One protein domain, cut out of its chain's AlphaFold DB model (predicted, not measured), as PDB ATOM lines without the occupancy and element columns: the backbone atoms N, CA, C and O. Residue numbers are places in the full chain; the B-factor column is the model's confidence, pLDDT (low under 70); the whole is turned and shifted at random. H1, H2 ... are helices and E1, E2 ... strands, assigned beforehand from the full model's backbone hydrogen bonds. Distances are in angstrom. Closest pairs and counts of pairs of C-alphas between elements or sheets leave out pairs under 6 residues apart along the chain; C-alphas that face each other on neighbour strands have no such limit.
ATOM      1  N   VAL A 337     164.588 157.787  86.679       66.38
ATOM      2  CA  VAL A 337     163.528 157.553  85.697       66.38
ATOM      3  C   VAL A 337     163.038 156.142  85.925       66.38
ATOM      4  O   VAL A 337     163.847 155.221  85.975       66.38
ATOM      5  N   VAL A 338     161.733 155.986  86.077       68.06
ATOM      6  CA  VAL A 338     161.102 154.671  86.088       68.06
ATOM      7  C   VAL A 338     160.660 154.358  84.669       68.06
ATOM      8  O   VAL A 338     160.276 155.252  83.918       68.06
ATOM      9  N   VAL A 339     160.801 153.102  84.272       66.50
ATOM     10  CA  VAL A 339     160.270 152.586  83.018       66.50
ATOM     11  C   VAL A 339     159.505 151.320  83.345       66.50
ATOM     12  O   VAL A 339     160.119 150.280  83.601       66.50
ATOM     13  N   ASP A 340     158.184 151.408  83.281       67.12
ATOM     14  CA  ASP A 340     157.320 150.242  83.375       67.12
ATOM     15  C   ASP A 340     157.106 149.622  81.993       67.12
ATOM     16  O   ASP A 340     157.076 150.294  80.953       67.12
ATOM     17  N   ARG A 341     157.053 148.290  81.953       67.62
ATOM     18  CA  ARG A 341     156.951 147.506  80.721       67.62
ATOM     19  C   ARG A 341     156.081 146.283  80.936       67.62
ATOM     20  O   ARG A 341     156.465 145.388  81.675       67.62
ATOM     21  N   ALA A 342     155.019 146.178  80.147       64.44
ATOM     22  CA  ALA A 342     154.286 144.937  79.937       64.44
ATOM     23  C   ALA A 342     154.645 144.335  78.567       64.44
ATOM     24  O   ALA A 342     154.732 145.048  77.559       64.44
ATOM     25  N   TYR A 343     154.873 143.023  78.492       62.81
ATOM     26  CA  TYR A 343     155.024 142.313  77.217       62.81
ATOM     27  C   TYR A 343     154.631 140.839  77.318       62.81
ATOM     28  O   TYR A 343     154.560 140.260  78.394       62.81
ATOM     29  N   VAL A 344     154.408 140.209  76.163       61.00
ATOM     30  CA  VAL A 344     154.122 138.773  76.061       61.00
ATOM     31  C   VAL A 344     155.393 138.025  75.660       61.00
ATOM     32  O   VAL A 344     156.068 138.405  74.696       61.00
ATOM     33  N   ALA A 345     155.739 136.970  76.401       58.88
ATOM     34  CA  ALA A 345     156.892 136.126  76.111       58.88
ATOM     35  C   ALA A 345     156.758 135.476  74.723       58.88
ATOM     36  O   ALA A 345     155.721 134.906  74.377       58.88
ATOM     37  N   GLY A 346     157.816 135.570  73.913       55.88
ATOM     38  CA  GLY A 346     157.798 135.083  72.535       55.88
ATOM     39  C   GLY A 346     157.816 133.549  72.426       55.88
ATOM     40  O   GLY A 346     157.996 132.857  73.428       55.88
ATOM     41  N   PRO A 347     157.735 132.995  71.200       52.88
ATOM     42  CA  PRO A 347     157.614 131.551  70.945       52.88
ATOM     43  C   PRO A 347     158.716 130.666  71.552       52.88
ATOM     44  O   PRO A 347     158.519 129.471  71.719       52.88
ATOM     45  N   ARG A 348     159.883 131.233  71.890       54.69
ATOM     46  CA  ARG A 348     161.003 130.522  72.537       54.69
ATOM     47  C   ARG A 348     161.033 130.672  74.068       54.69
ATOM     48  O   ARG A 348     162.081 130.478  74.676       54.69
ATOM     49  N   GLY A 349     159.932 131.101  74.688       46.84
ATOM     50  CA  GLY A 349     159.841 131.304  76.140       46.84
ATOM     51  C   GLY A 349     160.800 132.372  76.691       46.84
ATOM     52  O   GLY A 349     161.210 132.345  77.849       46.84
ATOM     53  N   GLY A 350     161.252 133.277  75.825       46.94
ATOM     54  CA  GLY A 350     162.140 134.378  76.173       46.94
ATOM     55  C   GLY A 350     161.465 135.715  75.938       46.94
ATOM     56  O   GLY A 350     160.677 135.870  74.997       46.94
ATOM     57  N   ALA A 351     161.836 136.704  76.745       45.69
ATOM     58  CA  ALA A 351     161.688 138.085  76.326       45.69
ATOM     59  C   ALA A 351     162.619 138.309  75.124       45.69
ATOM     60  O   ALA A 351     163.763 137.843  75.152       45.69
ATOM     61  N   PRO A 352     162.209 139.018  74.057       45.47
ATOM     62  CA  PRO A 352     163.200 139.515  73.113       45.47
ATOM     63  C   PRO A 352     164.223 140.319  73.927       45.47
ATOM     64  O   PRO A 352     163.825 141.201  74.687       45.47
ATOM     65  N   ALA A 353     165.518 140.019  73.776       40.06
ATOM     66  CA  ALA A 353     166.653 140.590  74.524       40.06
ATOM     67  C   ALA A 353     166.839 142.125  74.366       40.06
ATOM     68  O   ALA A 353     167.930 142.664  74.522       40.06
ATOM     69  N   ARG A 354     165.781 142.847  73.991       46.47
ATOM     70  CA  ARG A 354     165.752 144.254  73.603       46.47
ATOM     71  C   ARG A 354     164.873 145.156  74.484       46.47
ATOM     72  O   ARG A 354     164.739 146.313  74.110       46.47
ATOM     73  N   ARG A 355     164.240 144.707  75.582       54.31
ATOM     74  CA  ARG A 355     163.097 145.470  76.152       54.31
ATOM     75  C   ARG A 355     163.152 145.935  77.615       54.31
ATOM     76  O   ARG A 355     162.249 146.667  77.993       54.31
ATOM     77  N   LEU A 356     164.192 145.627  78.395       61.41
ATOM     78  CA  LEU A 356     164.397 146.223  79.732       61.41
ATOM     79  C   LEU A 356     165.619 147.147  79.692       61.41
ATOM     80  O   LEU A 356     166.690 146.840  80.212       61.41
ATOM     81  N   ALA A 357     165.478 148.248  78.952       64.88
ATOM     82  CA  ALA A 357     166.536 149.227  78.747       64.88
ATOM     83  C   ALA A 357     166.096 150.597  79.254       64.88
ATOM     84  O   ALA A 357     164.971 151.036  79.005       64.88
ATOM     85  N   CYS A 358     167.022 151.284  79.913       66.75
ATOM     86  CA  CYS A 358     166.862 152.688  80.233       66.75
ATOM     87  C   CYS A 358     166.946 153.556  78.966       66.75
ATOM     88  O   CYS A 358     167.545 153.134  77.968       66.75
ATOM     89  N   PRO A 359     166.384 154.779  78.986       66.50
ATOM     90  CA  PRO A 359     166.530 155.728  77.888       66.50
ATOM     91  C   PRO A 359     168.001 156.033  77.563       66.50
ATOM     92  O   PRO A 359     168.900 155.822  78.381       66.50
ATOM     93  N   ALA A 360     168.260 156.580  76.374       66.62
ATOM     94  CA  ALA A 360     169.607 157.006  75.995       66.62
ATOM     95  C   ALA A 360     170.198 157.967  77.049       66.62
ATOM     96  O   ALA A 360     169.511 158.874  77.514       66.62
ATOM     97  N   ALA A 361     171.468 157.761  77.417       68.19
ATOM     98  CA  ALA A 361     172.172 158.445  78.515       68.19
ATOM     99  C   ALA A 361     171.729 158.083  79.950       68.19
ATOM    100  O   ALA A 361     172.185 158.720  80.905       68.19
ATOM    101  N   TRP A 362     170.913 157.041  80.123       72.69
ATOM    102  CA  TRP A 362     170.557 156.467  81.420       72.69
ATOM    103  C   TRP A 362     171.061 155.026  81.544       72.69
ATOM    104  O   TRP A 362     171.193 154.305  80.556       72.69
ATOM    105  N   VAL A 363     171.356 154.608  82.770       68.81
ATOM    106  CA  VAL A 363     171.795 153.256  83.126       68.81
ATOM    107  C   VAL A 363     170.866 152.685  84.196       68.81
ATOM    108  O   VAL A 363     170.413 153.442  85.062       68.81
ATOM    109  N   PRO A 364     170.560 151.381  84.152       68.81
ATOM    110  CA  PRO A 364     169.667 150.771  85.127       68.81
ATOM    111  C   PRO A 364     170.304 150.739  86.524       68.81
ATOM    112  O   PRO A 364     171.522 150.611  86.676       68.81
ATOM    113  N   VAL A 365     169.458 150.924  87.531       70.50
ATOM    114  CA  VAL A 365     169.749 150.821  88.968       70.50
ATOM    115  C   VAL A 365     169.180 149.519  89.505       70.50
ATOM    116  O   VAL A 365     169.901 148.772  90.155       70.50
ATOM    117  N   GLN A 366     167.902 149.267  89.218       71.81
ATOM    118  CA  GLN A 366     167.197 148.053  89.597       71.81
ATOM    119  C   GLN A 366     166.139 147.716  88.546       71.81
ATOM    120  O   GLN A 366     165.524 148.611  87.968       71.81
ATOM    121  N   VAL A 367     165.954 146.428  88.278       69.62
ATOM    122  CA  VAL A 367     164.985 145.877  87.330       69.62
ATOM    123  C   VAL A 367     164.328 144.700  88.023       69.62
ATOM    124  O   VAL A 367     165.014 143.726  88.325       69.62
ATOM    125  N   ASN A 368     163.017 144.770  88.211       68.88
ATOM    126  CA  ASN A 368     162.222 143.631  88.651       68.88
ATOM    127  C   ASN A 368     161.180 143.313  87.592       68.88
ATOM    128  O   ASN A 368     160.639 144.211  86.950       68.88
ATOM    129  N   ALA A 369     160.932 142.023  87.398       67.44
ATOM    130  CA  ALA A 369     159.933 141.531  86.472       67.44
ATOM    131  C   ALA A 369     159.184 140.351  87.088       67.44
ATOM    132  O   ALA A 369     159.785 139.489  87.734       67.44
ATOM    133  N   SER A 370     157.885 140.287  86.846       62.62
ATOM    134  CA  SER A 370     157.003 139.234  87.329       62.62
ATOM    135  C   SER A 370     156.168 138.676  86.181       62.62
ATOM    136  O   SER A 370     155.972 139.307  85.144       62.62
ATOM    137  N   SER A 371     155.720 137.433  86.344       61.19
ATOM    138  CA  SER A 371     154.744 136.810  85.454       61.19
ATOM    139  C   SER A 371     153.743 135.999  86.283       61.19
ATOM    140  O   SER A 371     154.140 135.469  87.326       61.19
ATOM    141  N   PRO A 372     152.486 135.823  85.831       53.88
ATOM    142  CA  PRO A 372     151.459 135.107  86.595       53.88
ATOM    143  C   PRO A 372     151.837 133.662  86.945       53.88
ATOM    144  O   PRO A 372     151.428 133.132  87.970       53.88
ATOM    145  N   THR A 373     152.616 133.008  86.080       46.28
ATOM    146  CA  THR A 373     152.962 131.583  86.205       46.28
ATOM    147  C   THR A 373     154.336 131.339  86.816       46.28
ATOM    148  O   THR A 373     154.684 130.191  87.094       46.28
ATOM    149  N   ARG A 374     155.169 132.378  86.965       51.81
ATOM    150  CA  ARG A 374     156.532 132.215  87.472       51.81
ATOM    151  C   ARG A 374     157.119 133.512  88.009       51.81
ATOM    152  O   ARG A 374     157.111 134.547  87.344       51.81
ATOM    153  N   VAL A 375     157.753 133.392  89.165       49.97
ATOM    154  CA  VAL A 375     158.698 134.378  89.680       49.97
ATOM    155  C   VAL A 375     159.965 134.341  88.831       49.97
ATOM    156  O   VAL A 375     160.582 133.282  88.688       49.97
ATOM    157  N   LEU A 376     160.365 135.487  88.279       56.03
ATOM    158  CA  LEU A 376     161.596 135.592  87.505       56.03
ATOM    159  C   LEU A 376     162.789 135.883  88.424       56.03
ATOM    160  O   LEU A 376     162.623 136.606  89.407       56.03
ATOM    161  N   PRO A 377     163.977 135.302  88.156       51.16
ATOM    162  CA  PRO A 377     165.155 135.557  88.971       51.16
ATOM    163  C   PRO A 377     165.497 137.046  88.960       51.16
ATOM    164  O   PRO A 377     165.557 137.664  87.898       51.16
ATOM    165  N   GLU A 378     165.761 137.587  90.144       51.59
ATOM    166  CA  GLU A 378     166.280 138.933  90.356       51.59
ATOM    167  C   GLU A 378     167.657 139.034  89.676       51.59
ATOM    168  O   GLU A 378     168.655 138.503  90.169       51.59
ATOM    169  N   GLN A 379     167.729 139.618  88.476       48.69
ATOM    170  CA  GLN A 379     169.006 139.760  87.777       48.69
ATOM    171  C   GLN A 379     169.834 140.905  88.378       48.69
ATOM    172  O   GLN A 379     169.831 142.034  87.896       48.69
ATOM    173  N   LEU A 380     170.579 140.548  89.429       40.59
ATOM    174  CA  LEU A 380     171.972 140.918  89.717       40.59
ATOM    175  C   LEU A 380     172.501 142.164  88.975       40.59
ATOM    176  O   LEU A 380     173.034 142.077  87.864       40.59
ATOM    177  N   PHE A 381     172.488 143.320  89.641       42.22
ATOM    178  CA  PHE A 381     173.277 144.488  89.231       42.22
ATOM    179  C   PHE A 381     174.720 144.378  89.729       42.22
ATOM    180  O   PHE A 381     175.131 145.059  90.662       42.22
ATOM    181  N   ALA A 382     175.508 143.536  89.062       33.78
ATOM    182  CA  ALA A 382     176.974 143.589  89.114       33.78
ATOM    183  C   ALA A 382     177.596 143.843  87.726       33.78
ATOM    184  O   ALA A 382     178.775 143.581  87.509       33.78
ATOM    185  N   GLY A 383     176.816 144.354  86.766       35.22
ATOM    186  CA  GLY A 383     177.289 144.657  85.417       35.22
ATOM    187  C   GLY A 383     177.017 146.105  85.027       35.22
ATOM    188  O   GLY A 383     175.880 146.561  85.063       35.22
ATOM    189  N   THR A 384     178.047 146.815  84.578       39.56
ATOM    190  CA  THR A 384     178.010 148.178  84.010       39.56
ATOM    191  C   THR A 384     177.303 148.266  82.640       39.56
ATOM    192  O   THR A 384     177.514 149.211  81.881       39.56
ATOM    193  N   GLY A 385     176.472 147.277  82.292       47.31
ATOM    194  CA  GLY A 385     175.836 147.138  80.982       47.31
ATOM    195  C   GLY A 385     174.509 147.894  80.847       47.31
ATOM    196  O   GLY A 385     173.737 148.021  81.791       47.31
ATOM    197  N   THR A 386     174.214 148.363  79.631       45.69
ATOM    198  CA  THR A 386     173.009 149.143  79.269       45.69
ATOM    199  C   THR A 386     171.807 148.295  78.843       45.69
ATOM    200  O   THR A 386     170.771 148.837  78.458       45.69
ATOM    201  N   LYS A 387     171.930 146.964  78.859       47.53
ATOM    202  CA  LYS A 387     170.891 146.038  78.399       47.53
ATOM    203  C   LYS A 387     170.800 144.870  79.367       47.53
ATOM    204  O   LYS A 387     171.715 144.053  79.413       47.53
ATOM    205  N   GLN A 388     169.698 144.792  80.102       54.22
ATOM    206  CA  GLN A 388     169.298 143.566  80.780       54.22
ATOM    207  C   GLN A 388     168.146 142.921  80.008       54.22
ATOM    208  O   GLN A 388     167.344 143.594  79.352       54.22
ATOM    209  N   GLY A 389     168.110 141.595  80.009       53.19
ATOM    210  CA  GLY A 389     167.133 140.824  79.258       53.19
ATOM    211  C   GLY A 389     166.813 139.542  79.995       53.19
ATOM    212  O   GLY A 389     167.698 138.906  80.560       53.19
ATOM    213  N   ILE A 390     165.543 139.156  79.971       56.72
ATOM    214  CA  ILE A 390     165.104 137.909  80.590       56.72
ATOM    215  C   ILE A 390     165.601 136.748  79.718       56.72
ATOM    216  O   ILE A 390     165.308 136.751  78.516       56.72
ATOM    217  N   PRO A 391     166.351 135.774  80.270       57.84
ATOM    218  CA  PRO A 391     166.894 134.669  79.487       57.84
ATOM    219  C   PRO A 391     165.799 133.889  78.748       57.84
ATOM    220  O   PRO A 391     164.659 133.779  79.213       57.84
ATOM    221  N   ALA A 392     166.139 133.325  77.589       55.38
ATOM    222  CA  ALA A 392     165.221 132.468  76.845       55.38
ATOM    223  C   ALA A 392     164.860 131.207  77.651       55.38
ATOM    224  O   ALA A 392     165.708 130.647  78.338       55.38
ATOM    225  N   GLY A 393     163.601 130.777  77.575       55.75
ATOM    226  CA  GLY A 393     163.060 129.647  78.337       55.75
ATOM    227  C   GLY A 393     162.699 129.954  79.797       55.75
ATOM    228  O   GLY A 393     162.244 129.055  80.500       55.75
ATOM    229  N   THR A 394     162.877 131.191  80.279       61.91
ATOM    230  CA  THR A 394     162.586 131.526  81.687       61.91
ATOM    231  C   THR A 394     161.086 131.633  81.967       61.91
ATOM    232  O   THR A 394     160.652 131.292  83.070       61.91
ATOM    233  N   VAL A 395     160.300 132.070  80.978       61.94
ATOM    234  CA  VAL A 395     158.840 132.233  81.066       61.94
ATOM    235  C   VAL A 395     158.190 131.458  79.916       61.94
ATOM    236  O   VAL A 395     158.689 131.557  78.797       61.94
ATOM    237  N   PRO A 396     157.087 130.714  80.113       60.72
ATOM    238  CA  PRO A 396     156.404 130.046  79.005       60.72
ATOM    239  C   PRO A 396     155.998 131.027  77.896       60.72
ATOM    240  O   PRO A 396     155.635 132.175  78.168       60.72
ATOM    241  N   ALA A 397     156.041 130.585  76.639       60.84
ATOM    242  CA  ALA A 397     155.570 131.389  75.513       60.84
ATOM    243  C   ALA A 397     154.097 131.786  75.708       60.84
ATOM    244  O   ALA A 397     153.298 130.989  76.193       60.84
ATOM    245  N   GLY A 398     153.740 133.018  75.344       59.41
ATOM    246  CA  GLY A 398     152.384 133.541  75.540       59.41
ATOM    247  C   GLY A 398     152.100 134.091  76.944       59.41
ATOM    248  O   GLY A 398     151.043 134.675  77.156       59.41
ATOM    249  N   THR A 399     153.034 133.972  77.892       60.25
ATOM    250  CA  THR A 399     152.854 134.516  79.247       60.25
ATOM    251  C   THR A 399     153.090 136.025  79.272       60.25
ATOM    252  O   THR A 399     154.066 136.510  78.689       60.25
ATOM    253  N   ARG A 400     152.230 136.762  79.985       67.75
ATOM    254  CA  ARG A 400     152.433 138.183  80.300       67.75
ATOM    255  C   ARG A 400     153.588 138.347  81.288       67.75
ATOM    256  O   ARG A 400     153.667 137.626  82.278       67.75
ATOM    257  N   VAL A 401     154.468 139.292  81.000       66.62
ATOM    258  CA  VAL A 401     155.543 139.725  81.883       66.62
ATOM    259  C   VAL A 401     155.398 141.217  82.092       66.62
ATOM    260  O   VAL A 401     155.412 141.972  81.117       66.62
ATOM    261  N   ASP A 402     155.302 141.617  83.349       71.25
ATOM    262  CA  ASP A 402     155.306 143.012  83.757       71.25
ATOM    263  C   ASP A 402     156.624 143.303  84.469       71.25
ATOM    264  O   ASP A 402     157.165 142.454  85.180       71.25
ATOM    265  N   ALA A 403     157.205 144.466  84.212       68.94
ATOM    266  CA  ALA A 403     158.512 144.818  84.724       68.94
ATOM    267  C   ALA A 403     158.612 146.301  85.031       68.94
ATOM    268  O   ALA A 403     158.182 147.127  84.230       68.94
ATOM    269  N   GLN A 404     159.278 146.610  86.135       74.44
ATOM    270  CA  GLN A 404     159.654 147.961  86.512       74.44
ATOM    271  C   GLN A 404     161.174 148.097  86.470       74.44
ATOM    272  O   GLN A 404     161.912 147.301  87.060       74.44
ATOM    273  N   VAL A 405     161.645 149.123  85.761       73.88
ATOM    274  CA  VAL A 405     163.064 149.458  85.635       73.88
ATOM    275  C   VAL A 405     163.315 150.841  86.215       73.88
ATOM    276  O   VAL A 405     162.873 151.842  85.663       73.88
ATOM    277  N   VAL A 406     164.092 150.911  87.288       74.25
ATOM    278  CA  VAL A 406     164.569 152.171  87.857       74.25
ATOM    279  C   VAL A 406     165.916 152.510  87.232       74.25
ATOM    280  O   VAL A 406     166.859 151.723  87.276       74.25
ATOM    281  N   CYS A 407     166.016 153.696  86.649       73.50
ATOM    282  CA  CYS A 407     167.150 154.184  85.879       73.50
ATOM    283  C   CYS A 407     167.766 155.422  86.521       73.50
ATOM    284  O   CYS A 407     167.062 156.278  87.045       73.50
ATOM    285  N   ARG A 408     169.080 155.587  86.372       71.81
ATOM    286  CA  ARG A 408     169.822 156.806  86.737       71.81
ATOM    287  C   ARG A 408     170.594 157.353  85.547       71.81
ATOM    288  O   ARG A 408     170.854 156.634  84.588       71.81
ATOM    289  N   ARG A 409     171.027 158.610  85.616       70.25
ATOM    290  CA  ARG A 409     171.875 159.203  84.573       70.25
ATOM    291  C   ARG A 409     173.198 158.433  84.453       70.25
ATOM    292  O   ARG A 409     173.851 158.176  85.460       70.25
ATOM    293  N   GLY A 410     173.613 158.098  83.233       64.06
ATOM    294  CA  GLY A 410     174.793 157.263  82.965       64.06
ATOM    295  C   GLY A 410     176.123 157.864  83.424       64.06
ATOM    296  O   GLY A 410     177.068 157.127  83.679       64.06
ATOM    297  N   THR A 411     176.186 159.186  83.588       63.06
ATOM    298  CA  THR A 411     177.350 159.904  84.129       63.06
ATOM    299  C   THR A 411     177.335 160.039  85.655       63.06
ATOM    300  O   THR A 411     178.310 160.510  86.234       63.06
ATOM    301  N   ALA A 412     176.250 159.644  86.329       57.84
ATOM    302  CA  ALA A 412     176.177 159.659  87.785       57.84
ATOM    303  C   ALA A 412     176.883 158.419  88.361       57.84
ATOM    304  O   ALA A 412     176.690 157.301  87.878       57.84
ATOM    305  N   GLY A 413     177.675 158.580  89.423       54.41
ATOM    306  CA  GLY A 413     178.230 157.453  90.184       54.41
ATOM    307  C   GLY A 413     177.144 156.741  91.004       54.41
ATOM    308  O   GLY A 413     176.098 157.321  91.288       54.41
ATOM    309  N   VAL A 414     177.335 155.464  91.381       50.53
ATOM    310  CA  VAL A 414     176.333 154.734  92.209       50.53
ATOM    311  C   VAL A 414     176.216 155.411  93.575       50.53
ATOM    312  O   VAL A 414     175.129 155.567  94.114       50.53
ATOM    313  N   ARG A 415     177.338 155.960  94.057       47.25
ATOM    314  CA  ARG A 415     177.426 156.833  95.235       47.25
ATOM    315  C   ARG A 415     176.551 158.093  95.149       47.25
ATOM    316  O   ARG A 415     176.226 158.666  96.181       47.25
ATOM    317  N   THR A 416     176.158 158.522  93.949       50.16
ATOM    318  CA  THR A 416     175.291 159.688  93.720       50.16
ATOM    319  C   THR A 416     173.801 159.357  93.895       50.16
ATOM    320  O   THR A 416     172.981 160.270  93.874       50.16
ATOM    321  N   LEU A 417     173.436 158.082  94.113       54.50
ATOM    322  CA  LEU A 417     172.069 157.662  94.459       54.50
ATOM    323  C   LEU A 417     171.657 158.026  95.898       54.50
ATOM    324  O   LEU A 417     170.516 157.804  96.294       54.50
ATOM    325  N   GLY A 418     172.566 158.608  96.684       58.84
ATOM    326  CA  GLY A 418     172.273 159.033  98.047       58.84
ATOM    327  C   GLY A 418     171.929 157.861  98.970       58.84
ATOM    328  O   GLY A 418     172.500 156.774  98.876       58.84
ATOM    329  N   ARG A 419     171.011 158.102  99.912       74.31
ATOM    330  CA  ARG A 419     170.586 157.144 100.945       74.31
ATOM    331  C   ARG A 419     169.540 156.190 100.368       74.31
ATOM    332  O   ARG A 419     168.348 156.469 100.433       74.31
ATOM    333  N   THR A 420     169.999 155.080  99.798       75.31
ATOM    334  CA  THR A 420     169.120 154.043  99.238       75.31
ATOM    335  C   THR A 420     168.882 152.922 100.250       75.31
ATOM    336  O   THR A 420     169.825 152.448 100.885       75.31
ATOM    337  N   VAL A 421     167.628 152.504 100.398       81.88
ATOM    338  CA  VAL A 421     167.206 151.289 101.100       81.88
ATOM    339  C   VAL A 421     166.795 150.281 100.038       81.88
ATOM    340  O   VAL A 421     165.992 150.617  99.170       81.88
ATOM    341  N   LEU A 422     167.349 149.077 100.110       81.94
ATOM    342  CA  LEU A 422     166.982 147.953  99.254       81.94
ATOM    343  C   LEU A 422     166.189 146.968 100.109       81.94
ATOM    344  O   LEU A 422     166.656 146.614 101.196       81.94
ATOM    345  N   GLY A 423     165.008 146.573  99.654       75.94
ATOM    346  CA  GLY A 423     164.344 145.385 100.167       75.94
ATOM    347  C   GLY A 423     164.815 144.133  99.433       75.94
ATOM    348  O   GLY A 423     165.866 144.114  98.785       75.94
ATOM    349  N   SER A 424     164.070 143.062  99.621       76.62
ATOM    350  CA  SER A 424     164.386 141.700  99.239       76.62
ATOM    351  C   SER A 424     163.377 141.187  98.215       76.62
ATOM    352  O   SER A 424     162.585 141.927  97.648       76.62
ATOM    353  N   ALA A 425     163.420 139.886  97.943       72.56
ATOM    354  CA  ALA A 425     162.466 139.237  97.055       72.56
ATOM    355  C   ALA A 425     161.245 138.643  97.794       72.56
ATOM    356  O   ALA A 425     160.560 137.767  97.249       72.56
ATOM    357  N   ARG A 426     161.047 139.034  99.058       81.62
ATOM    358  CA  ARG A 426     159.945 138.654  99.954       81.62
ATOM    359  C   ARG A 426     159.236 139.928 100.412       81.62
ATOM    360  O   ARG A 426     159.833 140.983 100.357       81.62
ATOM    361  N   THR A 427     158.046 139.782 100.993       85.56
ATOM    362  CA  THR A 427     157.370 140.873 101.709       85.56
ATOM    363  C   THR A 427     158.281 141.517 102.752       85.56
ATOM    364  O   THR A 427     158.671 140.883 103.740       85.56
ATOM    365  N   ASP A 428     158.538 142.802 102.558       87.19
ATOM    366  CA  ASP A 428     159.364 143.633 103.410       87.19
ATOM    367  C   ASP A 428     158.565 144.724 104.120       87.19
ATOM    368  O   ASP A 428     157.476 145.136 103.724       87.19
ATOM    369  N   ARG A 429     159.133 145.240 105.216       94.69
ATOM    370  CA  ARG A 429     158.608 146.420 105.912       94.69
ATOM    371  C   ARG A 429     159.686 147.485 106.005       94.69
ATOM    372  O   ARG A 429     160.585 147.407 106.841       94.69
ATOM    373  N   LEU A 430     159.571 148.507 105.166       91.56
ATOM    374  CA  LEU A 430     160.622 149.501 104.950       91.56
ATOM    375  C   LEU A 430     160.161 150.888 105.402       91.56
ATOM    376  O   LEU A 430     158.978 151.229 105.365       91.56
ATOM    377  N   THR A 431     161.086 151.719 105.883       91.62
ATOM    378  CA  THR A 431     160.762 153.084 106.328       91.62
ATOM    379  C   THR A 431     161.935 154.033 106.122       91.62
ATOM    380  O   THR A 431     163.060 153.741 106.534       91.62
ATOM    381  N   THR A 432     161.675 155.209 105.548       85.00
ATOM    382  CA  THR A 432     162.708 156.237 105.371       85.00
ATOM    383  C   THR A 432     162.935 157.009 106.668       85.00
ATOM    384  O   THR A 432     162.063 157.720 107.162       85.00
ATOM    385  N   ARG A 433     164.134 156.898 107.246       88.19
ATOM    386  CA  ARG A 433     164.476 157.586 108.510       88.19
ATOM    387  C   ARG A 433     165.222 158.901 108.323       88.19
ATOM    388  O   ARG A 433     165.500 159.591 109.299       88.19
ATOM    389  N   ARG A 434     165.598 159.243 107.092       86.31
ATOM    390  CA  ARG A 434     166.351 160.463 106.790       86.31
ATOM    391  C   ARG A 434     165.814 161.137 105.524       86.31
ATOM    392  O   ARG A 434     165.395 160.413 104.624       86.31
ATOM    393  N   PRO A 435     165.856 162.480 105.425       83.81
ATOM    394  CA  PRO A 435     165.482 163.194 104.204       83.81
ATOM    395  C   PRO A 435     166.224 162.676 102.972       83.81
ATOM    396  O   PRO A 435     167.334 162.143 103.104       83.81
ATOM    397  N   ASP A 436     165.588 162.852 101.814       76.19
ATOM    398  CA  ASP A 436     166.132 162.520 100.491       76.19
ATOM    399  C   ASP A 436     166.596 161.057 100.372       76.19
ATOM    400  O   ASP A 436     167.648 160.751  99.808       76.19
ATOM    401  N   SER A 437     165.826 160.139 100.970       79.06
ATOM    402  CA  SER A 437     166.073 158.698 100.873       79.06
ATOM    403  C   SER A 437     165.259 158.072  99.745       79.06
ATOM    404  O   SER A 437     164.109 158.440  99.521       79.06
ATOM    405  N   THR A 438     165.834 157.075  99.083       78.75
ATOM    406  CA  THR A 438     165.138 156.258  98.084       78.75
ATOM    407  C   THR A 438     164.921 154.859  98.640       78.75
ATOM    408  O   THR A 438     165.859 154.260  99.157       78.75
ATOM    409  N   VAL A 439     163.705 154.329  98.546       82.69
ATOM    410  CA  VAL A 439     163.398 152.929  98.856       82.69
ATOM    411  C   VAL A 439     163.133 152.193  97.558       82.69
ATOM    412  O   VAL A 439     162.274 152.609  96.785       82.69
ATOM    413  N   LEU A 440     163.864 151.109  97.347       84.44
ATOM    414  CA  LEU A 440     163.607 150.135  96.302       84.44
ATOM    415  C   LEU A 440     163.098 148.874  97.004       84.44
ATOM    416  O   LEU A 440     163.898 148.177  97.626       84.44
ATOM    417  N   ALA A 441     161.779 148.667  97.024       80.81
ATOM    418  CA  ALA A 441     161.141 147.696  97.914       80.81
ATOM    419  C   ALA A 441     161.455 146.248  97.526       80.81
ATOM    420  O   ALA A 441     161.787 145.455  98.394       80.81
ATOM    421  N   GLY A 442     161.583 145.981  96.228       73.06
ATOM    422  CA  GLY A 442     162.058 144.692  95.754       73.06
ATOM    423  C   GLY A 442     160.909 143.892  95.179       73.06
ATOM    424  O   GLY A 442     160.257 144.347  94.257       73.06
ATOM    425  N   ARG A 443     160.733 142.644  95.573       77.75
ATOM    426  CA  ARG A 443     159.618 141.832  95.081       77.75
ATOM    427  C   ARG A 443     158.863 141.290  96.270       77.75
ATOM    428  O   ARG A 443     159.484 140.822  97.213       77.75
ATOM    429  N   GLY A 444     157.558 141.147  96.114       77.25
ATOM    430  CA  GLY A 444     156.680 140.681  97.177       77.25
ATOM    431  C   GLY A 444     155.705 141.783  97.535       77.25
ATOM    432  O   GLY A 444     155.760 142.861  96.972       77.25
ATOM    433  N   ASP A 445     154.781 141.477  98.435       85.75
ATOM    434  CA  ASP A 445     153.765 142.443  98.840       85.75
ATOM    435  C   ASP A 445     154.356 143.307  99.957       85.75
ATOM    436  O   ASP A 445     154.306 142.917 101.130       85.75
ATOM    437  N   ASP A 446     154.994 144.423  99.612       91.00
ATOM    438  CA  ASP A 446     155.813 145.199 100.539       91.00
ATOM    439  C   ASP A 446     155.018 146.277 101.274       91.00
ATOM    440  O   ASP A 446     154.085 146.892 100.767       91.00
ATOM    441  N   HIS A 447     155.418 146.577 102.510       94.56
ATOM    442  CA  HIS A 447     154.869 147.684 103.285       94.56
ATOM    443  C   HIS A 447     155.913 148.786 103.476       94.56
ATOM    444  O   HIS A 447     156.746 148.739 104.390       94.56
ATOM    445  N   VAL A 448     155.810 149.856 102.694       92.81
ATOM    446  CA  VAL A 448     156.777 150.962 102.707       92.81
ATOM    447  C   VAL A 448     156.183 152.221 103.333       92.81
ATOM    448  O   VAL A 448     155.075 152.643 103.014       92.81
ATOM    449  N   VAL A 449     156.939 152.871 104.221       93.75
ATOM    450  CA  VAL A 449     156.586 154.177 104.794       93.75
ATOM    451  C   VAL A 449     157.606 155.235 104.380       93.75
ATOM    452  O   VAL A 449     158.767 155.209 104.793       93.75
ATOM    453  N   VAL A 450     157.154 156.214 103.601       86.75
ATOM    454  CA  VAL A 450     157.940 157.388 103.205       86.75
ATOM    455  C   VAL A 450     157.654 158.514 104.199       86.75
ATOM    456  O   VAL A 450     156.711 159.293 104.034       86.75
ATOM    457  N   SER A 451     158.450 158.573 105.268       89.19
ATOM    458  CA  SER A 451     158.232 159.472 106.415       89.19
ATOM    459  C   SER A 451     159.034 160.764 106.400       89.19
ATOM    460  O   SER A 451     158.826 161.637 107.240       89.19
ATOM    461  N   THR A 452     159.947 160.920 105.451       84.31
ATOM    462  CA  THR A 452     160.880 162.047 105.415       84.31
ATOM    463  C   THR A 452     160.765 162.837 104.122       84.31
ATOM    464  O   THR A 452     160.505 162.283 103.057       84.31
ATOM    465  N   ARG A 453     160.959 164.156 104.214       82.81
ATOM    466  CA  ARG A 453     160.878 165.072 103.068       82.81
ATOM    467  C   ARG A 453     161.824 164.637 101.940       82.81
ATOM    468  O   ARG A 453     162.936 164.190 102.217       82.81
ATOM    469  N   GLY A 454     161.363 164.791 100.699       72.50
ATOM    470  CA  GLY A 454     162.156 164.539  99.489       72.50
ATOM    471  C   GLY A 454     162.483 163.063  99.269       72.50
ATOM    472  O   GLY A 454     163.332 162.726  98.455       72.50
ATOM    473  N   SER A 455     161.835 162.169 100.015       81.38
ATOM    474  CA  SER A 455     162.060 160.733  99.887       81.38
ATOM    475  C   SER A 455     161.100 160.113  98.871       81.38
ATOM    476  O   SER A 455     159.991 160.613  98.662       81.38
ATOM    477  N   ALA A 456     161.538 159.027  98.245       81.81
ATOM    478  CA  ALA A 456     160.776 158.290  97.247       81.81
ATOM    479  C   ALA A 456     160.758 156.795  97.575       81.81
ATOM    480  O   ALA A 456     161.719 156.277  98.144       81.81
ATOM    481  N   ALA A 457     159.681 156.112  97.202       84.38
ATOM    482  CA  ALA A 457     159.573 154.660  97.270       84.38
ATOM    483  C   ALA A 457     159.080 154.088  95.942       84.38
ATOM    484  O   ALA A 457     158.197 154.672  95.314       84.38
ATOM    485  N   PHE A 458     159.649 152.948  95.568       84.81
ATOM    486  CA  PHE A 458     159.300 152.154  94.397       84.81
ATOM    487  C   PHE A 458     158.988 150.736  94.887       84.81
ATOM    488  O   PHE A 458     159.875 150.117  95.481       84.81
ATOM    489  N   GLY A 459     157.743 150.284  94.727       80.31
ATOM    490  CA  GLY A 459     157.268 148.961  95.155       80.31
ATOM    491  C   GLY A 459     157.813 147.835  94.276       80.31
ATOM    492  O   GLY A 459     158.349 146.854  94.772       80.31
ATOM    493  N   PHE A 460     157.892 148.103  92.971       81.19
ATOM    494  CA  PHE A 460     158.189 147.148  91.908       81.19
ATOM    495  C   PHE A 460     157.079 146.111  91.746       81.19
ATOM    496  O   PHE A 460     156.026 146.469  91.251       81.19
ATOM    497  N   THR A 461     157.345 144.821  91.969       77.00
ATOM    498  CA  THR A 461     156.397 143.758  91.611       77.00
ATOM    499  C   THR A 461     155.810 143.133  92.862       77.00
ATOM    500  O   THR A 461     156.566 142.536  93.633       77.00
ATOM    501  N   GLY A 462     154.488 143.121  92.968       79.31
ATOM    502  CA  GLY A 462     153.772 142.627  94.142       79.31
ATOM    503  C   GLY A 462     152.479 143.406  94.331       79.31
ATOM    504  O   GLY A 462     152.121 144.199  93.475       79.31
ATOM    505  N   ALA A 463     151.741 143.143  95.403       84.56
ATOM    506  CA  ALA A 463     150.668 144.025  95.856       84.56
ATOM    507  C   ALA A 463     151.201 144.897  96.999       84.56
ATOM    508  O   ALA A 463     151.104 144.550  98.182       84.56
ATOM    509  N   ASP A 464     151.800 146.023  96.640       91.19
ATOM    510  CA  ASP A 464     152.540 146.874  97.557       91.19
ATOM    511  C   ASP A 464     151.638 147.859  98.290       91.19
ATOM    512  O   ASP A 464     150.689 148.438  97.768       91.19
ATOM    513  N   ARG A 465     151.976 148.133  99.546       95.06
ATOM    514  CA  ARG A 465     151.350 149.173 100.354       95.06
ATOM    515  C   ARG A 465     152.361 150.252 100.692       95.06
ATOM    516  O   ARG A 465     153.153 150.120 101.626       95.06
ATOM    517  N   ILE A 466     152.252 151.387 100.010       93.75
ATOM    518  CA  ILE A 466     153.156 152.521 100.198       93.75
ATOM    519  C   ILE A 466     152.413 153.686 100.850       93.75
ATOM    520  O   ILE A 466     151.462 154.253 100.312       93.75
ATOM    521  N   VAL A 467     152.863 154.090 102.037       95.44
ATOM    522  CA  VAL A 467     152.283 155.203 102.794       95.44
ATOM    523  C   VAL A 467     153.255 156.376 102.824       95.44
ATOM    524  O   VAL A 467     154.317 156.307 103.441       95.44
ATOM    525  N   VAL A 468     152.861 157.496 102.223       88.00
ATOM    526  CA  VAL A 468     153.612 158.754 102.259       88.00
ATOM    527  C   VAL A 468     153.080 159.625 103.396       88.00
ATOM    528  O   VAL A 468     151.982 160.186 103.326       88.00
ATOM    529  N   THR A 469     153.860 159.737 104.472       90.88
ATOM    530  CA  THR A 469     153.581 160.654 105.594       90.88
ATOM    531  C   THR A 469     154.445 161.913 105.548       90.88
ATOM    532  O   THR A 469     154.209 162.856 106.303       90.88
ATOM    533  N   ALA A 470     155.416 161.979 104.638       82.81
ATOM    534  CA  ALA A 470     156.171 163.192 104.376       82.81
ATOM    535  C   ALA A 470     155.300 164.272 103.707       82.81
ATOM    536  O   ALA A 470     154.551 163.991 102.775       82.81
ATOM    537  N   ALA A 471     155.476 165.536 104.107       79.88
ATOM    538  CA  ALA A 471     154.844 166.681 103.434       79.88
ATOM    539  C   ALA A 471     155.361 166.900 101.996       79.88
ATOM    540  O   ALA A 471     154.779 167.657 101.219       79.88
ATOM    541  N   ARG A 472     156.481 166.272 101.627       78.94
ATOM    542  CA  ARG A 472     156.894 166.122 100.232       78.94
ATOM    543  C   ARG A 472     157.520 164.755 100.032       78.94
ATOM    544  O   ARG A 472     158.469 164.429 100.746       78.94
ATOM    545  N   GLY A 473     157.009 163.992  99.078       76.94
ATOM    546  CA  GLY A 473     157.495 162.652  98.778       76.94
ATOM    547  C   GLY A 473     156.874 162.101  97.504       76.94
ATOM    548  O   GLY A 473     155.940 162.691  96.955       76.94
ATOM    549  N   ALA A 474     157.419 160.985  97.042       82.31
ATOM    550  CA  ALA A 474     156.919 160.266  95.881       82.31
ATOM    551  C   ALA A 474     156.729 158.783  96.211       82.31
ATOM    552  O   ALA A 474     157.504 158.207  96.977       82.31
ATOM    553  N   ALA A 475     155.707 158.177  95.628       84.69
ATOM    554  CA  ALA A 475     155.489 156.743  95.664       84.69
ATOM    555  C   ALA A 475     155.140 156.259  94.260       84.69
ATOM    556  O   ALA A 475     154.339 156.896  93.575       84.69
ATOM    557  N   HIS A 476     155.743 155.145  93.876       87.31
ATOM    558  CA  HIS A 476     155.404 154.385  92.691       87.31
ATOM    559  C   HIS A 476     155.132 152.947  93.127       87.31
ATOM    560  O   HIS A 476     156.018 152.355  93.741       87.31
ATOM    561  N   GLY A 477     153.940 152.418  92.858       82.56
ATOM    562  CA  GLY A 477     153.609 151.022  93.161       82.56
ATOM    563  C   GLY A 477     154.418 150.094  92.264       82.56
ATOM    564  O   GLY A 477     155.396 149.503  92.705       82.56
ATOM    565  N   GLY A 478     154.192 150.210  90.960       77.44
ATOM    566  CA  GLY A 478     154.831 149.377  89.947       77.44
ATOM    567  C   GLY A 478     153.834 148.354  89.423       77.44
ATOM    568  O   GLY A 478     152.640 148.626  89.407       77.44
ATOM    569  N   PRO A 479     154.286 147.233  88.849       76.44
ATOM    570  CA  PRO A 479     153.372 146.174  88.463       76.44
ATOM    571  C   PRO A 479     152.727 145.476  89.660       76.44
ATOM    572  O   PRO A 479     153.392 144.715  90.367       76.44
ATOM    573  N   GLY A 480     151.417 145.630  89.812       77.56
ATOM    574  CA  GLY A 480     150.781 145.197  91.041       77.56
ATOM    575  C   GLY A 480     149.316 145.550  91.156       77.56
ATOM    576  O   GLY A 480     148.706 146.077  90.238       77.56
ATOM    577  N   ALA A 481     148.737 145.183  92.293       82.44
ATOM    578  CA  ALA A 481     147.491 145.771  92.759       82.44
ATOM    579  C   ALA A 481     147.838 146.547  94.028       82.44
ATOM    580  O   ALA A 481     147.757 146.016  95.143       82.44
ATOM    581  N   ASP A 482     148.309 147.774  93.844       90.62
ATOM    582  CA  ASP A 482     149.015 148.516  94.871       90.62
ATOM    583  C   ASP A 482     148.087 149.455  95.639       90.62
ATOM    584  O   ASP A 482     147.035 149.905  95.186       90.62
ATOM    585  N   VAL A 483     148.477 149.783  96.867       95.25
ATOM    586  CA  VAL A 483     147.766 150.719  97.734       95.25
ATOM    587  C   VAL A 483     148.701 151.846  98.134       95.25
ATOM    588  O   VAL A 483     149.486 151.733  99.082       95.25
ATOM    589  N   LEU A 484     148.560 152.982  97.459       94.69
ATOM    590  CA  LEU A 484     149.360 154.176  97.701       94.69
ATOM    591  C   LEU A 484     148.540 155.216  98.460       94.69
ATOM    592  O   LEU A 484     147.475 155.649  98.025       94.69
ATOM    593  N   VAL A 485     149.041 155.655  99.615       94.25
ATOM    594  CA  VAL A 485     148.306 156.572 100.499       94.25
ATOM    595  C   VAL A 485     149.170 157.752 100.909       94.25
ATOM    596  O   VAL A 485     150.103 157.607 101.697       94.25
ATOM    597  N   ALA A 486     148.782 158.952 100.484       89.19
ATOM    598  CA  ALA A 486     149.302 160.199 101.026       89.19
ATOM    599  C   ALA A 486     148.474 160.623 102.256       89.19
ATOM    600  O   ALA A 486     147.249 160.773 102.201       89.19
ATOM    601  N   ARG A 487     149.132 160.788 103.410       88.50
ATOM    602  CA  ARG A 487     148.458 161.134 104.680       88.50
ATOM    603  C   ARG A 487     148.583 162.600 105.058       88.50
ATOM    604  O   ARG A 487     147.634 163.166 105.592       88.50
ATOM    605  N   THR A 488     149.731 163.201 104.786       82.50
ATOM    606  CA  THR A 488     150.061 164.538 105.284       82.50
ATOM    607  C   THR A 488     149.793 165.588 104.208       82.50
ATOM    608  O   THR A 488     150.153 165.363 103.051       82.50
ATOM    609  N   PRO A 489     149.182 166.742 104.546       77.19
ATOM    610  CA  PRO A 489     149.081 167.863 103.621       77.19
ATOM    611  C   PRO A 489     150.467 168.274 103.121       77.19
ATOM    612  O   PRO A 489     151.414 168.409 103.894       77.19
ATOM    613  N   GLY A 490     150.600 168.449 101.813       72.56
ATOM    614  CA  GLY A 490     151.903 168.615 101.197       72.56
ATOM    615  C   GLY A 490     151.846 168.534  99.683       72.56
ATOM    616  O   GLY A 490     150.752 168.517  99.123       72.56
ATOM    617  N   THR A 491     153.018 168.484  99.048       76.94
ATOM    618  CA  THR A 491     153.169 168.210  97.613       76.94
ATOM    619  C   THR A 491     153.653 166.778  97.450       76.94
ATOM    620  O   THR A 491     154.844 166.510  97.625       76.94
ATOM    621  N   VAL A 492     152.739 165.865  97.141       80.19
ATOM    622  CA  VAL A 492     153.035 164.432  96.999       80.19
ATOM    623  C   VAL A 492     152.754 163.980  95.571       80.19
ATOM    624  O   VAL A 492     151.818 164.469  94.940       80.19
ATOM    625  N   LEU A 493     153.575 163.061  95.070       82.69
ATOM    626  CA  LEU A 493     153.325 162.331  93.833       82.69
ATOM    627  C   LEU A 493     152.990 160.877  94.163       82.69
ATOM    628  O   LEU A 493     153.771 160.221  94.851       82.69
ATOM    629  N   LEU A 494     151.865 160.386  93.653       85.62
ATOM    630  CA  LEU A 494     151.516 158.969  93.652       85.62
ATOM    631  C   LEU A 494     151.418 158.508  92.197       85.62
ATOM    632  O   LEU A 494     150.737 159.158  91.405       85.62
ATOM    633  N   VAL A 495     152.096 157.421  91.860       85.12
ATOM    634  CA  VAL A 495     151.986 156.730  90.571       85.12
ATOM    635  C   VAL A 495     151.606 155.295  90.886       85.12
ATOM    636  O   VAL A 495     152.332 154.654  91.643       85.12
ATOM    637  N   GLY A 496     150.472 154.828  90.375       79.75
ATOM    638  CA  GLY A 496     150.060 153.438  90.568       79.75
ATOM    639  C   GLY A 496     151.099 152.488  89.983       79.75
ATOM    640  O   GLY A 496     151.874 151.871  90.709       79.75
ATOM    641  N   GLY A 497     151.284 152.588  88.673       75.44
ATOM    642  CA  GLY A 497     152.012 151.587  87.908       75.44
ATOM    643  C   GLY A 497     150.986 150.771  87.149       75.44
ATOM    644  O   GLY A 497     149.906 151.280  86.907       75.44
ATOM    645  N   SER A 498     151.334 149.572  86.696       72.94
ATOM    646  CA  SER A 498     150.396 148.768  85.912       72.94
ATOM    647  C   SER A 498     149.566 147.853  86.806       72.94
ATOM    648  O   SER A 498     150.155 147.006  87.484       72.94
ATOM    649  N   GLY A 499     148.244 147.878  86.656       74.94
ATOM    650  CA  GLY A 499     147.319 146.997  87.373       74.94
ATOM    651  C   GLY A 499     146.302 147.776  88.213       74.94
ATOM    652  O   GLY A 499     146.290 148.992  88.177       74.94
ATOM    653  N   PRO A 500     145.358 147.095  88.893       78.69
ATOM    654  CA  PRO A 500     144.274 147.769  89.602       78.69
ATOM    655  C   PRO A 500     144.756 148.375  90.926       78.69
ATOM    656  O   PRO A 500     144.792 147.688  91.954       78.69
ATOM    657  N   ASP A 501     145.039 149.673  90.922       87.38
ATOM    658  CA  ASP A 501     145.616 150.364  92.066       87.38
ATOM    659  C   ASP A 501     144.587 151.141  92.887       87.38
ATOM    660  O   ASP A 501     143.568 151.646  92.412       87.38
ATOM    661  N   ARG A 502     144.873 151.297  94.181       93.94
ATOM    662  CA  ARG A 502     144.140 152.186  95.084       93.94
ATOM    663  C   ARG A 502     145.010 153.365  95.486       93.94
ATOM    664  O   ARG A 502     145.865 153.258  96.370       93.94
ATOM    665  N   LEU A 503     144.702 154.534  94.933       93.44
ATOM    666  CA  LEU A 503     145.473 155.761  95.124       93.44
ATOM    667  C   LEU A 503     144.695 156.755  95.989       93.44
ATOM    668  O   LEU A 503     143.657 157.282  95.598       93.44
ATOM    669  N   VAL A 504     145.190 157.051  97.189       94.50
ATOM    670  CA  VAL A 504     144.521 157.957  98.132       94.50
ATOM    671  C   VAL A 504     145.334 159.234  98.307       94.50
ATOM    672  O   VAL A 504     146.370 159.244  98.976       94.50
ATOM    673  N   GLY A 505     144.824 160.330  97.749       88.75
ATOM    674  CA  GLY A 505     145.396 161.663  97.899       88.75
ATOM    675  C   GLY A 505     145.283 162.200  99.326       88.75
ATOM    676  O   GLY A 505     144.345 161.897 100.071       88.75
ATOM    677  N   ALA A 506     146.234 163.049  99.708       86.62
ATOM    678  CA  ALA A 506     146.184 163.761 100.978       86.62
ATOM    679  C   ALA A 506     145.128 164.880 100.945       86.62
ATOM    680  O   ALA A 506     144.569 165.217  99.900       86.62
ATOM    681  N   ALA A 507     144.892 165.501 102.102       83.25
ATOM    682  CA  ALA A 507     144.121 166.744 102.187       83.25
ATOM    683  C   ALA A 507     144.860 167.956 101.559       83.25
ATOM    684  O   ALA A 507     144.279 169.028 101.403       83.25
ATOM    685  N   GLY A 508     146.144 167.803 101.210       80.19
ATOM    686  CA  GLY A 508     146.955 168.806 100.508       80.19
ATOM    687  C   GLY A 508     146.921 168.674  98.982       80.19
ATOM    688  O   GLY A 508     145.930 168.230  98.417       80.19
ATOM    689  N   ARG A 509     148.016 169.062  98.311       80.50
ATOM    690  CA  ARG A 509     148.181 168.963  96.852       80.50
ATOM    691  C   ARG A 509     148.858 167.647  96.478       80.50
ATOM    692  O   ARG A 509     150.080 167.525  96.556       80.50
ATOM    693  N   THR A 510     148.085 166.684  96.006       80.69
ATOM    694  CA  THR A 510     148.621 165.426  95.472       80.69
ATOM    695  C   THR A 510     148.510 165.432  93.955       80.69
ATOM    696  O   THR A 510     147.443 165.723  93.422       80.69
ATOM    697  N   LEU A 511     149.603 165.123  93.260       81.62
ATOM    698  CA  LEU A 511     149.534 164.673  91.874       81.62
ATOM    699  C   LEU A 511     149.386 163.153  91.901       81.62
ATOM    700  O   LEU A 511     150.235 162.469  92.470       81.62
ATOM    701  N   ILE A 512     148.308 162.651  91.322       83.62
ATOM    702  CA  ILE A 512     148.000 161.229  91.239       83.62
ATOM    703  C   ILE A 512     148.041 160.857  89.760       83.62
ATOM    704  O   ILE A 512     147.313 161.453  88.967       83.62
ATOM    705  N   ASN A 513     148.922 159.931  89.392       80.62
ATOM    706  CA  ASN A 513     148.998 159.378  88.049       80.62
ATOM    707  C   ASN A 513     148.470 157.939  88.060       80.62
ATOM    708  O   ASN A 513     149.153 157.044  88.553       80.62
ATOM    709  N   ALA A 514     147.256 157.790  87.540       80.50
ATOM    710  CA  ALA A 514     146.536 156.548  87.271       80.50
ATOM    711  C   ALA A 514     146.475 156.269  85.752       80.50
ATOM    712  O   ALA A 514     145.667 155.483  85.285       80.50
ATOM    713  N   ARG A 515     147.284 156.972  84.938       73.44
ATOM    714  CA  ARG A 515     147.356 156.713  83.495       73.44
ATOM    715  C   ARG A 515     148.362 155.622  83.186       73.44
ATOM    716  O   ARG A 515     149.495 155.918  82.796       73.44
ATOM    717  N   ASP A 516     147.964 154.386  83.405       66.12
ATOM    718  CA  ASP A 516     148.781 153.199  83.158       66.12
ATOM    719  C   ASP A 516     148.337 152.403  81.914       66.12
ATOM    720  O   ASP A 516     148.980 151.430  81.504       66.12
ATOM    721  N   GLY A 517     147.257 152.846  81.270       49.72
ATOM    722  CA  GLY A 517     146.636 152.237  80.108       49.72
ATOM    723  C   GLY A 517     145.775 151.009  80.415       49.72
ATOM    724  O   GLY A 517     145.181 150.484  79.466       49.72
ATOM    725  N   ALA A 518     145.711 150.526  81.667       51.19
ATOM    726  CA  ALA A 518     144.877 149.406  82.114       51.19
ATOM    727  C   ALA A 518     144.971 149.138  83.637       51.19
ATOM    728  O   ALA A 518     145.877 148.437  84.069       51.19
ATOM    729  N   GLY A 519     143.926 149.450  84.406       54.53
ATOM    730  CA  GLY A 519     143.887 149.083  85.832       54.53
ATOM    731  C   GLY A 519     142.496 149.150  86.442       54.53
ATOM    732  O   GLY A 519     142.118 148.286  87.230       54.53
ATOM    733  N   GLY A 520     141.662 150.091  85.988       73.00
ATOM    734  CA  GLY A 520     140.395 150.351  86.666       73.00
ATOM    735  C   GLY A 520     140.677 150.851  88.080       73.00
ATOM    736  O   GLY A 520     140.153 150.304  89.056       73.00
ATOM    737  N   ASP A 521     141.542 151.857  88.168       82.56
ATOM    738  CA  ASP A 521     142.095 152.334  89.423       82.56
ATOM    739  C   ASP A 521     141.012 152.942  90.304       82.56
ATOM    740  O   ASP A 521     140.054 153.568  89.840       82.56
ATOM    741  N   HIS A 522     141.171 152.799  91.617       90.75
ATOM    742  CA  HIS A 522     140.343 153.481  92.601       90.75
ATOM    743  C   HIS A 522     141.099 154.659  93.208       90.75
ATOM    744  O   HIS A 522     141.885 154.517  94.150       90.75
ATOM    745  N   VAL A 523     140.801 155.853  92.706       92.69
ATOM    746  CA  VAL A 523     141.385 157.101  93.186       92.69
ATOM    747  C   VAL A 523     140.450 157.778  94.184       92.69
ATOM    748  O   VAL A 523     139.295 158.068  93.884       92.69
ATOM    749  N   VAL A 524     140.960 158.095  95.374       93.44
ATOM    750  CA  VAL A 524     140.227 158.833  96.415       93.44
ATOM    751  C   VAL A 524     140.949 160.138  96.730       93.44
ATOM    752  O   VAL A 524     142.022 160.142  97.338       93.44
ATOM    753  N   CYS A 525     140.338 161.268  96.391       90.44
ATOM    754  CA  CYS A 525     140.820 162.589  96.773       90.44
ATOM    755  C   CYS A 525     140.208 163.041  98.091       90.44
ATOM    756  O   CYS A 525     138.998 162.999  98.296       90.44
ATOM    757  N   ARG A 526     141.051 163.586  98.967       89.31
ATOM    758  CA  ARG A 526     140.615 164.250 100.205       89.31
ATOM    759  C   ARG A 526     140.572 165.777 100.095       89.31
ATOM    760  O   ARG A 526     140.332 166.446 101.092       89.31
ATOM    761  N   SER A 527     140.861 166.334  98.918       85.62
ATOM    762  CA  SER A 527     140.951 167.777  98.681       85.62
ATOM    763  C   SER A 527     140.888 168.113  97.197       85.62
ATOM    764  O   SER A 527     141.586 167.468  96.413       85.62
ATOM    765  N   ALA A 528     140.144 169.175  96.848       85.50
ATOM    766  CA  ALA A 528     140.019 169.731  95.488       85.50
ATOM    767  C   ALA A 528     141.367 170.108  94.857       85.50
ATOM    768  O   ALA A 528     141.490 170.217  93.639       85.50
ATOM    769  N   ALA A 529     142.388 170.297  95.697       82.50
ATOM    770  CA  ALA A 529     143.744 170.613  95.284       82.50
ATOM    771  C   ALA A 529     144.517 169.401  94.723       82.50
ATOM    772  O   ALA A 529     145.647 169.567  94.252       82.50
ATOM    773  N   ASN A 530     143.937 168.198  94.784       82.69
ATOM    774  CA  ASN A 530     144.478 167.006  94.143       82.69
ATOM    775  C   ASN A 530     144.220 167.045  92.632       82.69
ATOM    776  O   ASN A 530     143.104 167.314  92.184       82.69
ATOM    777  N   LEU A 531     145.266 166.757  91.862       81.62
ATOM    778  CA  LEU A 531     145.213 166.606  90.414       81.62
ATOM    779  C   LEU A 531     145.378 165.127  90.078       81.62
ATOM    780  O   LEU A 531     146.392 164.533  90.440       81.62
ATOM    781  N   VAL A 532     144.404 164.566  89.376       83.38
ATOM    782  CA  VAL A 532     144.390 163.175  88.934       83.38
ATOM    783  C   VAL A 532     144.555 163.146  87.423       83.38
ATOM    784  O   VAL A 532     143.801 163.802  86.706       83.38
ATOM    785  N   LEU A 533     145.555 162.410  86.953       80.06
ATOM    786  CA  LEU A 533     145.645 161.954  85.573       80.06
ATOM    787  C   LEU A 533     145.052 160.548  85.578       80.06
ATOM    788  O   LEU A 533     145.616 159.690  86.249       80.06
ATOM    789  N   ALA A 534     143.924 160.345  84.907       77.81
ATOM    790  CA  ALA A 534     143.214 159.066  84.905       77.81
ATOM    791  C   ALA A 534     142.923 158.605  83.478       77.81
ATOM    792  O   ALA A 534     142.831 159.435  82.564       77.81
ATOM    793  N   ASP A 535     142.757 157.299  83.323       74.88
ATOM    794  CA  ASP A 535     142.318 156.668  82.091       74.88
ATOM    795  C   ASP A 535     140.808 156.394  82.106       74.88
ATOM    796  O   ASP A 535     140.092 156.535  83.103       74.88
ATOM    797  N   ALA A 536     140.278 156.023  80.940       68.31
ATOM    798  CA  ALA A 536     138.886 155.620  80.824       68.31
ATOM    799  C   ALA A 536     138.670 154.269  81.528       68.31
ATOM    800  O   ALA A 536     139.142 153.239  81.053       68.31
ATOM    801  N   GLY A 537     137.907 154.269  82.623       73.25
ATOM    802  CA  GLY A 537     137.620 153.068  83.417       73.25
ATOM    803  C   GLY A 537     137.958 153.214  84.898       73.25
ATOM    804  O   GLY A 537     137.457 152.427  85.702       73.25
ATOM    805  N   ASP A 538     138.721 154.245  85.264       80.81
ATOM    806  CA  ASP A 538     139.069 154.510  86.657       80.81
ATOM    807  C   ASP A 538     137.878 155.057  87.444       80.81
ATOM    808  O   ASP A 538     137.067 155.864  86.969       80.81
ATOM    809  N   ARG A 539     137.786 154.635  88.702       88.38
ATOM    810  CA  ARG A 539     136.825 155.143  89.673       88.38
ATOM    811  C   ARG A 539     137.473 156.252  90.485       88.38
ATOM    812  O   ARG A 539     138.360 156.005  91.296       88.38
ATOM    813  N   ILE A 540     136.944 157.461  90.347       89.06
ATOM    814  CA  ILE A 540     137.446 158.642  91.051       89.06
ATOM    815  C   ILE A 540     136.408 159.117  92.068       89.06
ATOM    816  O   ILE A 540     135.243 159.330  91.735       89.06
ATOM    817  N   GLU A 541     136.835 159.297  93.315       92.62
ATOM    818  CA  GLU A 541     135.992 159.728  94.429       92.62
ATOM    819  C   GLU A 541     136.547 160.967  95.129       92.62
ATOM    820  O   GLU A 541     137.751 161.114  95.334       92.62
ATOM    821  N   GLY A 542     135.635 161.822  95.594       89.00
ATOM    822  CA  GLY A 542     135.967 163.026  96.344       89.00
ATOM    823  C   GLY A 542     136.264 164.237  95.454       89.00
ATOM    824  O   GLY A 542     136.131 164.180  94.232       89.00
ATOM    825  N   PRO A 543     136.624 165.377  96.063       84.56
ATOM    826  CA  PRO A 543     136.854 166.604  95.322       84.56
ATOM    827  C   PRO A 543     138.211 166.507  94.615       84.56
ATOM    828  O   PRO A 543     139.227 166.775  95.237       84.56
ATOM    829  N   CYS A 544     138.262 166.094  93.351       85.62
ATOM    830  CA  CYS A 544     139.487 166.068  92.543       85.62
ATOM    831  C   CYS A 544     139.381 167.043  91.369       85.62
ATOM    832  O   CYS A 544     138.297 167.253  90.829       85.62
ATOM    833  N   THR A 545     140.520 167.534  90.883       84.44
ATOM    834  CA  THR A 545     140.632 167.960  89.481       84.44
ATOM    835  C   THR A 545     141.106 166.767  88.658       84.44
ATOM    836  O   THR A 545     142.182 166.243  88.933       84.44
ATOM    837  N   VAL A 546     140.337 166.341  87.659       79.94
ATOM    838  CA  VAL A 546     140.678 165.199  86.792       79.94
ATOM    839  C   VAL A 546     141.085 165.711  85.415       79.94
ATOM    840  O   VAL A 546     140.510 166.687  84.928       79.94
ATOM    841  N   ARG A 547     142.094 165.089  84.805       74.25
ATOM    842  CA  ARG A 547     142.554 165.397  83.452       74.25
ATOM    843  C   ARG A 547     142.707 164.164  82.606       74.25
ATOM    844  O   ARG A 547     143.238 163.150  83.116       74.25
TER     845      ARG A 547
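AT A GLANCE: This is residues 337 to 547 of the 547 residues of an uncharacterized protein of Nocardioides soli (UniProt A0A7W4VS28). From E4 to E17 the chain is wound in stacked turns, a flattened solenoid whose two parallel sheets of seven strands lie face to face as a sandwich. A smaller lobe stands beside the first turns: a twisted antiparallel sheet, E1 E3 E2, with long loops round it and the short helix H1 near one end. The printed part has 211 residues, in the order E1 to E3, H1, then E4 to E17; it is mostly strand, although under half of its residues are in named elements. It is compact, with a radius of gyration of the C-alphas of 16.9 A and spans of 50 by 40 by 31 A.

IN THESE COORDINATES: One large sheet holds E4 (419 to 422), E6 (437 to 440), E8 (455 to 458), E10 (472 to 476), E12 (491 to 495), E14 (509 to 514, 15.8 A long) and E16 (531 to 534), in that order. The other holds E5 (429 to 431), E7 (447 to 450), E9 (465 to 468), E11 (483 to 486), E13 (502 to 504), E15 (522 to 524) and E17 (539 to 541), ending with C-alpha 541 at (135.992, 159.728, 94.429). E1, residues 337 to 344, is 23.1 A long and begins at (163.528, 157.553, 85.697). E2, residues 362 to 371, is 25.5 A and bends by 67 degrees at residue 365; E3, residues 400 to 409, is 28.9 A. H1 is residues 414 to 417.

HOW THE PARTS SIT: The two large sheets form a sandwich, two sheets face to face, 9.3 A centre to centre with planes 14 degrees apart. The chain changes sheet at each link from E4 to E17. E8 and E10 are parallel at 8 degrees, with N 476 and O 457 2.9 A apart; E9 and E11 are parallel at 9 degrees, with N 468 and O 485 2.8 A apart. Between the sheets, the closest C-alphas of E9 and E10 are Ile 466 and Ala 475, 6.6 A. E2 and E3 are a hairpin, with N 404 and O 368 2.9 A apart; E1 and E3 are antiparallel at 158 degrees, with N 339 and O 405 2.8 A apart. The closest C-alphas of E2 and E6 are Gln 366 and Leu 440, 7.9 A. E3 and E8 are only just apart, at 8.4 A. H1 only grazes the sheet E1 E3 E2; it is too short for an O i to N i+4 pair.

THE WHOLE: The C-alphas of Arg 348 and Ala 528, the two farthest apart, are 50.0 A apart. The printed part has no cut and ends at the chain's last residue, 547. The links E1 to E2 and E2 to E3 are long, with 17 and 28 residues. Mean pLDDT of the printed part is 73.3; 77 residues are under 70, among them 337 to 361 and 367 to 401.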